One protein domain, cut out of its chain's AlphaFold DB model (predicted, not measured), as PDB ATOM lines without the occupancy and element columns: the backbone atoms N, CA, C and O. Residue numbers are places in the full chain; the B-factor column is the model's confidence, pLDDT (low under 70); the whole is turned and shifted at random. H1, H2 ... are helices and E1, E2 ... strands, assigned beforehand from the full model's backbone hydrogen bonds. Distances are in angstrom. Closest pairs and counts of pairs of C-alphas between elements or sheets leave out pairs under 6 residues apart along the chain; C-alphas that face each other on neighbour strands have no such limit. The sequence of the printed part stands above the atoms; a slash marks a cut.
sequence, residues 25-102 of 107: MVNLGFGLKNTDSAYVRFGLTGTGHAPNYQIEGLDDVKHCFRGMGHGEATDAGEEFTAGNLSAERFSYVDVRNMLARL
ATOM      1  N   MET A  25     -53.242 -13.902   9.215       92.75
ATOM      2  CA  MET A  25     -53.500 -14.650  10.458       92.75
ATOM      3  C   MET A  25     -54.729 -15.563  10.339       92.75
ATOM      4  O   MET A  25     -54.694 -16.708  10.781       92.75
ATOM      5  N   VAL A  26     -55.816 -15.079   9.726       92.69
ATOM      6  CA  VAL A  26     -57.038 -15.873   9.506       92.69
ATOM      7  C   VAL A  26     -56.791 -17.019   8.525       92.69
ATOM      8  O   VAL A  26     -57.215 -18.137   8.805       92.69
ATOM      9  N   ASN A  27     -56.091 -16.764   7.417       91.44
ATOM     10  CA  ASN A  27     -55.780 -17.772   6.398       91.44
ATOM     11  C   ASN A  27     -54.913 -18.912   6.950       91.44
ATOM     12  O   ASN A  27     -55.068 -20.052   6.526       91.44
ATOM     13  N   LEU A  28     -54.050 -18.610   7.923       90.31
ATOM     14  CA  LEU A  28     -53.248 -19.596   8.652       90.31
ATOM     15  C   LEU A  28     -54.012 -20.290   9.799       90.31
ATOM     16  O   LEU A  28     -53.465 -21.171  10.451       90.31
ATOM     17  N   GLY A  29     -55.268 -19.914  10.066       88.56
ATOM     18  CA  GLY A  29     -56.111 -20.530  11.101       88.56
ATOM     19  C   GLY A  29     -56.054 -19.876  12.491       88.56
ATOM     20  O   GLY A  29     -56.744 -20.328  13.409       88.56
ATOM     21  N   PHE A  30     -55.316 -18.774  12.653       84.56
ATOM     22  CA  PHE A  30     -55.097 -18.060  13.925       84.56
ATOM     23  C   PHE A  30     -56.016 -16.837  14.131       84.56
ATOM     24  O   PHE A  30     -55.709 -15.911  14.877       84.56
ATOM     25  N   GLY A  31     -57.134 -16.783  13.402       74.19
ATOM     26  CA  GLY A  31     -58.036 -15.629  13.350       74.19
ATOM     27  C   GLY A  31     -58.950 -15.438  14.571       74.19
ATOM     28  O   GLY A  31     -58.669 -15.872  15.680       74.19
ATOM     29  N   LEU A  32     -60.118 -14.824  14.338       73.38
ATOM     30  CA  LEU A  32     -61.113 -14.397  15.345       73.38
ATOM     31  C   LEU A  32     -61.512 -15.426  16.419       73.38
ATOM     32  O   LEU A  32     -61.976 -15.019  17.479       73.38
ATOM     33  N   LYS A  33     -61.401 -16.730  16.144       76.38
ATOM     34  CA  LYS A  33     -61.765 -17.797  17.093       76.38
ATOM     35  C   LYS A  33     -60.583 -18.306  17.925       76.38
ATOM     36  O   LYS A  33     -60.817 -18.969  18.925       76.38
ATOM     37  N   ASN A  34     -59.357 -17.974  17.518       78.62
ATOM     38  CA  ASN A  34     -58.095 -18.510  18.028       78.62
ATOM     39  C   ASN A  34     -57.081 -17.370  18.248       78.62
ATOM     40  O   ASN A  34     -55.930 -17.453  17.825       78.62
ATOM     41  N   THR A  35     -57.523 -16.264  18.855       74.25
ATOM     42  CA  THR A  35     -56.742 -15.016  18.925       74.25
ATOM     43  C   THR A  35     -55.448 -15.127  19.724       74.25
ATOM     44  O   THR A  35     -54.548 -14.320  19.507       74.25
ATOM     45  N   ASP A  36     -55.361 -16.130  20.597       78.38
ATOM     46  CA  ASP A  36     -54.209 -16.396  21.463       78.38
ATOM     47  C   ASP A  36     -53.308 -17.514  20.904       78.38
ATOM     48  O   ASP A  36     -52.340 -17.923  21.543       78.38
ATOM     49  N   SER A  37     -53.632 -18.035  19.713       84.38
ATOM     50  CA  SER A  37     -52.926 -19.159  19.085       84.38
ATOM     51  C   SER A  37     -51.816 -18.739  18.121       84.38
ATOM     52  O   SER A  37     -51.107 -19.596  17.595       84.38
ATOM     53  N   ALA A  38     -51.659 -17.438  17.875       90.38
ATOM     54  CA  ALA A  38     -50.488 -16.904  17.203       90.38
ATOM     55  C   ALA A  38     -50.247 -15.441  17.550       90.38
ATOM     56  O   ALA A  38     -51.163 -14.696  17.906       90.38
ATOM     57  N   TYR A  39     -49.004 -15.025  17.349       93.69
ATOM     58  CA  TYR A  39     -48.569 -13.656  17.551       93.69
ATOM     59  C   TYR A  39     -47.895 -13.115  16.302       93.69
ATOM     60  O   TYR A  39     -47.123 -13.802  15.639       93.69
ATOM     61  N   VAL A  40     -48.159 -11.849  16.005       94.19
ATOM     62  CA  VAL A  40     -47.446 -11.086  14.990       94.19
ATOM     63  C   VAL A  40     -46.257 -10.392  15.636       94.19
ATOM     64  O   VAL A  40     -46.382  -9.778  16.695       94.19
ATOM     65  N   ARG A  41     -45.111 -10.441  14.967       93.94
ATOM     66  CA  ARG A  41     -43.948  -9.603  15.253       93.94
ATOM     67  C   ARG A  41     -43.629  -8.779  14.020       93.94
ATOM     68  O   ARG A  41     -43.567  -9.320  12.918       93.94
ATOM     69  N   PHE A  42     -43.443  -7.480  14.189       92.94
ATOM     70  CA  PHE A  42     -43.216  -6.555  13.081       92.94
ATOM     71  C   PHE A  42     -41.727  -6.285  12.890       92.94
ATOM     72  O   PHE A  42     -40.977  -6.173  13.852       92.94
ATOM     73  N   GLY A  43     -41.300  -6.153  11.643       90.50
ATOM     74  CA  GLY A  43     -39.942  -5.809  11.263       90.50
ATOM     75  C   GLY A  43     -39.535  -4.442  11.798       90.50
ATOM     76  O   GLY A  43     -40.307  -3.482  11.764       90.50
ATOM     77  N   LEU A  44     -38.299  -4.375  12.280       86.50
ATOM     78  CA  LEU A  44     -37.625  -3.167  12.750       86.50
ATOM     79  C   LEU A  44     -36.779  -2.524  11.652       86.50
ATOM     80  O   LEU A  44     -36.480  -1.335  11.708       86.50
ATOM     81  N   THR A  45     -36.393  -3.317  10.656       72.81
ATOM     82  CA  THR A  45     -35.548  -2.898   9.543       72.81
ATOM     83  C   THR A  45     -36.389  -2.728   8.286       72.81
ATOM     84  O   THR A  45     -37.131  -3.633   7.906       72.81
ATOM     85  N   GLY A  46     -36.259  -1.580   7.626       61.41
ATOM     86  CA  GLY A  46     -36.939  -1.299   6.365       61.41
ATOM     87  C   GLY A  46     -37.284   0.178   6.215       61.41
ATOM     88  O   GLY A  46     -37.691   0.843   7.165       61.41
ATOM     89  N   THR A  47     -37.113   0.701   5.007       52.75
ATOM     90  CA  THR A  47     -37.540   2.045   4.615       52.75
ATOM     91  C   THR A  47     -38.958   1.980   4.053       52.75
ATOM     92  O   THR A  47     -39.194   1.349   3.027       52.75
ATOM     93  N   GLY A  48     -39.905   2.666   4.693       54.81
ATOM     94  CA  GLY A  48     -41.259   2.844   4.163       54.81
ATOM     95  C   GLY A  48     -42.367   2.237   5.022       54.81
ATOM     96  O   GLY A  48     -42.160   1.345   5.835       54.81
ATOM     97  N   HIS A  49     -43.567   2.775   4.822       65.50
ATOM     98  CA  HIS A  49     -44.775   2.662   5.647       65.50
ATOM     99  C   HIS A  49     -45.401   1.260   5.782       65.50
ATOM    100  O   HIS A  49     -46.560   1.165   6.168       65.50
ATOM    101  N   ALA A  50     -44.694   0.183   5.440       81.81
ATOM    102  CA  ALA A  50     -45.210  -1.182   5.490       81.81
ATOM    103  C   ALA A  50     -44.093  -2.147   5.928       81.81
ATOM    104  O   ALA A  50     -43.401  -2.703   5.071       81.81
ATOM    105  N   PRO A  51     -43.875  -2.333   7.243       87.69
ATOM    106  CA  PRO A  51     -42.823  -3.211   7.732       87.69
ATOM    107  C   PRO A  51     -43.104  -4.668   7.357       87.69
ATOM    108  O   PRO A  51     -44.256  -5.096   7.230       87.69
ATOM    109  N   ASN A  52     -42.046  -5.457   7.210       91.31
ATOM    110  CA  ASN A  52     -42.174  -6.911   7.170       91.31
ATOM    111  C   ASN A  52     -42.783  -7.417   8.477       91.31
ATOM    112  O   ASN A  52     -42.804  -6.701   9.473       91.31
ATOM    113  N   TYR A  53     -43.299  -8.636   8.495       93.06
ATOM    114  CA  TYR A  53     -43.829  -9.206   9.727       93.06
ATOM    115  C   TYR A  53     -43.745 -10.722   9.715       93.06
ATOM    116  O   TYR A  53     -43.700 -11.360   8.665       93.06
ATOM    117  N   GLN A  54     -43.722 -11.289  10.908       94.44
ATOM    118  CA  GLN A  54     -43.706 -12.718  11.151       94.44
ATOM    119  C   GLN A  54     -44.927 -13.088  11.984       94.44
ATOM    120  O   GLN A  54     -45.251 -12.390  12.941       94.44
ATOM    121  N   ILE A  55     -45.592 -14.178  11.622       94.50
ATOM    122  CA  ILE A  55     -46.656 -14.800  12.405       94.50
ATOM    123  C   ILE A  55     -46.057 -16.047  13.061       94.50
ATOM    124  O   ILE A  55     -45.635 -16.960  12.356       94.50
ATOM    125  N   GLU A  56     -45.988 -16.057  14.390       92.94
ATOM    126  CA  GLU A  56     -45.521 -17.174  15.220       92.94
ATOM    127  C   GLU A  56     -46.745 -17.920  15.781       92.94
ATOM    128  O   GLU A  56     -47.490 -17.344  16.574       92.94
ATOM    129  N   GLY A  57     -46.973 -19.170  15.367       88.19
ATOM    130  CA  GLY A  57     -47.994 -20.057  15.943       88.19
ATOM    131  C   GLY A  57     -47.545 -20.714  17.256       88.19
ATOM    132  O   GLY A  57     -46.378 -20.625  17.632       88.19
ATOM    133  N   LEU A  58     -48.462 -21.404  17.948       79.81
ATOM    134  CA  LEU A  58     -48.170 -22.101  19.219       79.81
ATOM    135  C   LEU A  58     -47.131 -23.225  19.097       79.81
ATOM    136  O   LEU A  58     -46.405 -23.477  20.052       79.81
ATOM    137  N   ASP A  59     -47.038 -23.864  17.931       81.25
ATOM    138  CA  ASP A  59     -46.111 -24.973  17.673       81.25
ATOM    139  C   ASP A  59     -44.735 -24.490  17.171       81.25
ATOM    140  O   ASP A  59     -44.053 -25.195  16.431       81.25
ATOM    141  N   ASP A  60     -44.356 -23.244  17.483       77.62
ATOM    142  CA  ASP A  60     -43.162 -22.555  16.963       77.62
ATOM    143  C   ASP A  60     -43.090 -22.467  15.424       77.62
ATOM    144  O   ASP A  60     -42.059 -22.098  14.851       77.62
ATOM    145  N   VAL A  61     -44.199 -22.743  14.732       86.81
ATOM    146  CA  VAL A  61     -44.317 -22.557  13.284       86.81
ATOM    147  C   VAL A  61     -44.320 -21.063  12.977       86.81
ATOM    148  O   VAL A  61     -45.130 -20.304  13.513       86.81
ATOM    149  N   LYS A  62     -43.409 -20.636  12.098       91.19
ATOM    150  CA  LYS A  62     -43.215 -19.227  11.738       91.19
ATOM    151  C   LYS A  62     -43.494 -19.007  10.265       91.19
ATOM    152  O   LYS A  62     -42.843 -19.609   9.417       91.19
ATOM    153  N   HIS A  63     -44.389 -18.072   9.979       92.81
ATOM    154  CA  HIS A  63     -44.672 -17.605   8.627       92.81
ATOM    155  C   HIS A  63     -44.184 -16.171   8.476       92.81
ATOM    156  O   HIS A  63     -44.564 -15.296   9.255       92.81
ATOM    157  N   CYS A  64     -43.318 -15.927   7.499       93.88
ATOM    158  CA  CYS A  64     -42.689 -14.628   7.279       93.88
ATOM    159  C   CYS A  64     -43.336 -13.940   6.079       93.88
ATOM    160  O   CYS A  64     -43.573 -14.579   5.063       93.88
ATOM    161  N   PHE A  65     -43.612 -12.643   6.172       92.88
ATOM    162  CA  PHE A  65     -44.316 -11.892   5.136       92.88
ATOM    163  C   PHE A  65     -43.627 -10.565   4.847       92.88
ATOM    164  O   PHE A  65     -43.245  -9.828   5.762       92.88
ATOM    165  N   ARG A  66     -43.526 -10.221   3.559       88.88
ATOM    166  CA  ARG A  66     -42.956  -8.939   3.126       88.88
ATOM    167  C   ARG A  66     -44.022  -7.844   3.125       88.88
ATOM    168  O   ARG A  66     -45.058  -7.994   2.479       88.88
ATOM    169  N   GLY A  67     -43.778  -6.727   3.809       81.69
ATOM    170  CA  GLY A  67     -44.800  -5.707   4.094       81.69
ATOM    171  C   GLY A  67     -45.394  -5.012   2.863       81.69
ATOM    172  O   GLY A  67     -46.578  -4.695   2.846       81.69
ATOM    173  N   MET A  68     -44.613  -4.847   1.791       77.38
ATOM    174  CA  MET A  68     -45.046  -4.141   0.573       77.38
ATOM    175  C   MET A  68     -46.000  -4.963  -0.319       77.38
ATOM    176  O   MET A  68     -46.716  -4.400  -1.143       77.38
ATOM    177  N   GLY A  69     -46.053  -6.289  -0.140       80.75
ATOM    178  CA  GLY A  69     -46.897  -7.190  -0.939       80.75
ATOM    179  C   GLY A  69     -47.744  -8.166  -0.125       80.75
ATOM    180  O   GLY A  69     -48.644  -8.789  -0.680       80.75
ATOM    181  N   HIS A  70     -47.471  -8.307   1.175       88.25
ATOM    182  CA  HIS A  70     -48.011  -9.347   2.060       88.25
ATOM    183  C   HIS A  70     -47.834 -10.781   1.535       88.25
ATOM    184  O   HIS A  70     -48.487 -11.695   2.033       88.25
ATOM    185  N   GLY A  71     -46.952 -10.976   0.551       88.06
ATOM    186  CA  GLY A  71     -46.545 -12.292   0.086       88.06
ATOM    187  C   GLY A  71     -45.689 -12.971   1.144       88.06
ATOM    188  O   GLY A  71     -44.886 -12.310   1.814       88.06
ATOM    189  N   GLU A  72     -45.889 -14.275   1.295       91.94
ATOM    190  CA  GLU A  72     -45.045 -15.104   2.146       91.94
ATOM    191  C   GLU A  72     -43.611 -15.096   1.594       91.94
ATOM    192  O   GLU A  72     -43.384 -15.240   0.391       91.94
ATOM    193  N   ALA A  73     -42.643 -14.856   2.472       87.25
ATOM    194  CA  ALA A  73     -41.231 -14.932   2.155       87.25
ATOM    195  C   ALA A  73     -40.815 -16.404   2.195       87.25
ATOM    196  O   ALA A  73     -40.747 -17.010   3.263       87.25
ATOM    197  N   THR A  74     -40.537 -16.978   1.025       79.06
ATOM    198  CA  THR A  74     -40.045 -18.359   0.897       79.06
ATOM    199  C   THR A  74     -38.600 -18.512   1.383       79.06
ATOM    200  O   THR A  74     -38.148 -19.618   1.659       79.06
ATOM    201  N   ASP A  75     -37.881 -17.398   1.498       72.00
ATOM    202  CA  ASP A  75     -36.530 -17.250   2.022       72.00
ATOM    203  C   ASP A  75     -36.556 -16.330   3.253       72.00
ATOM    204  O   ASP A  75     -36.472 -15.107   3.152       72.00
ATOM    205  N   ALA A  76     -36.697 -16.909   4.449       66.81
ATOM    206  CA  ALA A  76     -36.609 -16.151   5.697       66.81
ATOM    207  C   ALA A  76     -35.156 -15.693   5.938       66.81
ATOM    208  O   ALA A  76     -34.383 -16.357   6.626       66.81
ATOM    209  N   GLY A  77     -34.773 -14.581   5.307       75.44
ATOM    210  CA  GLY A  77     -33.451 -13.973   5.429       75.44
ATOM    211  C   GLY A  77     -33.231 -13.249   6.762       75.44
ATOM    212  O   GLY A  77     -34.053 -13.304   7.680       75.44
ATOM    213  N   GLU A  78     -32.119 -12.514   6.856       83.12
ATOM    214  CA  GLU A  78     -31.726 -11.774   8.066       83.12
ATOM    215  C   GLU A  78     -32.814 -10.816   8.587       83.12
ATOM    216  O   GLU A  78     -32.900 -10.573   9.792       83.12
ATOM    217  N   GLU A  79     -33.685 -10.310   7.712       84.44
ATOM    218  CA  GLU A  79     -34.786  -9.389   8.035       84.44
ATOM    219  C   GLU A  79     -35.844  -9.971   8.997       84.44
ATOM    220  O   GLU A  79     -36.556  -9.212   9.649       84.44
ATOM    221  N   PHE A  80     -35.923 -11.302   9.138       87.69
ATOM    222  CA  PHE A  80     -36.845 -11.987  10.061       87.69
ATOM    223  C   PHE A  80     -36.147 -12.562  11.302       87.69
ATOM    224  O   PHE A  80     -36.735 -13.341  12.058       87.69
ATOM    225  N   THR A  81     -34.882 -12.204  11.533       87.62
ATOM    226  CA  THR A  81     -34.165 -12.602  12.750       87.62
ATOM    227  C   THR A  81     -34.701 -11.852  13.967       87.62
ATOM    228  O   THR A  81     -35.230 -10.747  13.863       87.62
ATOM    229  N   ALA A  82     -34.545 -12.434  15.159       85.88
ATOM    230  CA  ALA A  82     -35.121 -11.879  16.384       85.88
ATOM    231  C   ALA A  82     -34.676 -10.437  16.692       85.88
ATOM    232  O   ALA A  82     -35.452  -9.707  17.301       85.88
ATOM    233  N   GLY A  83     -33.470 -10.034  16.272       86.50
ATOM    234  CA  GLY A  83     -32.964  -8.663  16.424       86.50
ATOM    235  C   GLY A  83     -33.537  -7.659  15.417       86.50
ATOM    236  O   GLY A  83     -33.489  -6.461  15.671       86.50
ATOM    237  N   ASN A  84     -34.115  -8.148  14.316       88.19
ATOM    238  CA  ASN A  84     -34.751  -7.349  13.267       88.19
ATOM    239  C   ASN A  84     -36.286  -7.390  13.340       88.19
ATOM    240  O   ASN A  84     -36.957  -6.803  12.495       88.19
ATOM    241  N   LEU A  85     -36.848  -8.036  14.365       89.62
ATOM    242  CA  LEU A  85     -38.279  -8.094  14.657       89.62
ATOM    243  C   LEU A  85     -38.579  -7.436  16.005       89.62
ATOM    244  O   LEU A  85     -37.745  -7.423  16.909       89.62
ATOM    245  N   SER A  86     -39.806  -6.950  16.170       91.00
ATOM    246  CA  SER A  86     -40.311  -6.402  17.423       91.00
ATOM    247  C   SER A  86     -40.084  -7.391  18.563       91.00
ATOM    248  O   SER A  86     -40.310  -8.597  18.421       91.00
ATOM    249  N   ALA A  87     -39.618  -6.887  19.706       89.06
ATOM    250  CA  ALA A  87     -39.586  -7.677  20.936       89.06
ATOM    251  C   ALA A  87     -41.017  -7.989  21.407       89.06
ATOM    252  O   ALA A  87     -41.288  -9.067  21.929       89.06
ATOM    253  N   GLU A  88     -41.928  -7.045  21.171       90.81
ATOM    254  CA  GLU A  88     -43.358  -7.199  21.400       90.81
ATOM    255  C   GLU A  88     -43.979  -8.210  20.435       90.81
ATOM    256  O   GLU A  88     -43.604  -8.310  19.260       90.81
ATOM    257  N   ARG A  89     -44.960  -8.940  20.966       92.56
ATOM    258  CA  ARG A  89     -45.799  -9.912  20.273       92.56
ATOM    259  C   ARG A  89     -47.227  -9.392  20.279       92.56
ATOM    260  O   ARG A  89     -47.756  -9.087  21.343       92.56
ATOM    261  N   PHE A  90     -47.837  -9.313  19.107       93.19
ATOM    262  CA  PHE A  90     -49.167  -8.739  18.933       93.19
ATOM    263  C   PHE A  90     -50.166  -9.827  18.569       93.19
ATOM    264  O   PHE A  90     -50.027 -10.494  17.545       93.19
ATOM    265  N   SER A  91     -51.183 -10.007  19.402       93.50
ATOM    266  CA  SER A  91     -52.299 -10.901  19.103       93.50
ATOM    267  C   SER A  91     -53.146 -10.356  17.950       93.50
ATOM    268  O   SER A  91     -53.052  -9.187  17.557       93.50
ATOM    269  N   TYR A  92     -54.070 -11.177  17.451       92.50
ATOM    270  CA  TYR A  92     -55.073 -10.718  16.486       92.50
ATOM    271  C   TYR A  92     -55.864  -9.501  17.006       92.50
ATOM    272  O   TYR A  92     -56.198  -8.585  16.248       92.50
ATOM    273  N   VAL A  93     -56.158  -9.474  18.311       91.88
ATOM    274  CA  VAL A  93     -56.884  -8.374  18.960       91.88
ATOM    275  C   VAL A  93     -56.042  -7.101  18.975       91.88
ATOM    276  O   VAL A  93     -56.578  -6.025  18.709       91.88
ATOM    277  N   ASP A  94     -54.737  -7.209  19.209       92.88
ATOM    278  CA  ASP A  94     -53.831  -6.057  19.204       92.88
ATOM    279  C   ASP A  94     -53.731  -5.435  17.814       92.88
ATOM    280  O   ASP A  94     -53.900  -4.223  17.671       92.88
ATOM    281  N   VAL A  95     -53.568  -6.255  16.771       91.81
ATOM    282  CA  VAL A  95     -53.534  -5.774  15.379       91.81
ATOM    283  C   VAL A  95     -54.865  -5.116  14.993       91.81
ATOM    284  O   VAL A  95     -54.884  -4.059  14.357       91.81
ATOM    285  N   ARG A  96     -56.000  -5.671  15.442       92.25
ATOM    286  CA  ARG A  96     -57.318  -5.037  15.274       92.25
ATOM    287  C   ARG A  96     -57.396  -3.681  15.979       92.25
ATOM    288  O   ARG A  96     -57.971  -2.741  15.431       92.25
ATOM    289  N   ASN A  97     -56.830  -3.564  17.178       90.88
ATOM    290  CA  ASN A  97     -56.805  -2.311  17.929       90.88
ATOM    291  C   ASN A  97     -55.898  -1.267  17.258       90.88
ATOM    292  O   ASN A  97     -56.264  -0.094  17.213       90.88
ATOM    293  N   MET A  98     -54.762  -1.677  16.681       90.94
ATOM    294  CA  MET A  98     -53.911  -0.804  15.860       90.94
ATOM    295  C   MET A  98     -54.680  -0.256  14.656       90.94
ATOM    296  O   MET A  98     -54.705   0.955  14.441       90.94
ATOM    297  N   LEU A  99     -55.396  -1.122  13.933       90.38
ATOM    298  CA  LEU A  99     -56.267  -0.712  12.832       90.38
ATOM    299  C   LEU A  99     -57.353   0.274  13.294       90.38
ATOM    300  O   LEU A  99     -57.598   1.280  12.631       90.38
ATOM    301  N   ALA A 100     -58.000   0.016  14.434       87.31
ATOM    302  CA  ALA A 100     -59.044   0.891  14.968       87.31
ATOM    303  C   ALA A 100     -58.518   2.294  15.323       87.31
ATOM    304  O   ALA A 100     -59.228   3.277  15.115       87.31
ATOM    305  N   ARG A 101     -57.267   2.412  15.795       85.25
ATOM    306  CA  ARG A 101     -56.627   3.707  16.094       85.25
ATOM    307  C   ARG A 101     -56.462   4.585  14.852       85.25
ATOM    308  O   ARG A 101     -56.629   5.796  14.963       85.25
ATOM    309  N   LEU A 102     -56.234   3.996  13.674       81.62
ATOM    310  CA  LEU A 102     -56.198   4.739  12.402       81.62
ATOM    311  C   LEU A 102     -57.560   5.331  12.011       81.62
ATOM    312  O   LEU A 102     -57.630   6.273  11.223       81.62
TER     313      LEU A 102
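What this domain is: This is residues 25 to 102 of the 107 residues of an uncharacterized protein of Oxalobacteraceae bacterium (UniProt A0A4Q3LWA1). Little of this domain is regular structure: a small three-stranded sheet, E1 E2 E3, set among long loops, with a helix, H1, that only grazes it beside E1. The 78 printed residues, 25 of them in named elements, are of mixed class: three strands, then one helix. The sheet, in the order E1, E2, E3, is a meander, each strand the antiparallel neighbour of the one before. The whole is compact, radius of gyration of the C-alphas 12.0 A, spanning 31 by 31 by 23 A.

Where its parts are: After residues 25 to 37, E1 is residues 38 to 42, 13.3 A, from C-alpha 38 at (-50.488, -16.904, 17.203). E2 is residues 53 to 57, 13.2 A; E3 is residues 62 to 65, 9.9 A. H1 is residues 92 to 102, 16.0 A, ending at C-alpha 102 at (-56.198, 4.739, 12.402).

How they stand to each other: E1 and E2 form a hairpin at 161 degrees, N 41 and O 54 being 2.8 A apart. E2 and E3 form another at 158 degrees, with N 55 and O 63 at 2.8 A. H1 only grazes the sheet with residues 92 to 95; the closest C-alphas of E1 and H1, Tyr 39 and Tyr 92, are 7.2 A apart. In H1 every O i to N i+4 pair is within hydrogen-bond range.

The domain as a whole: The C-alphas farthest apart, Lys 33 and Thr 47, are 33.7 A apart. The printed part has no cut, and the link from E3 to H1 is long, 26 residues. Residues 46 to 49 and 76 have pLDDT under 70.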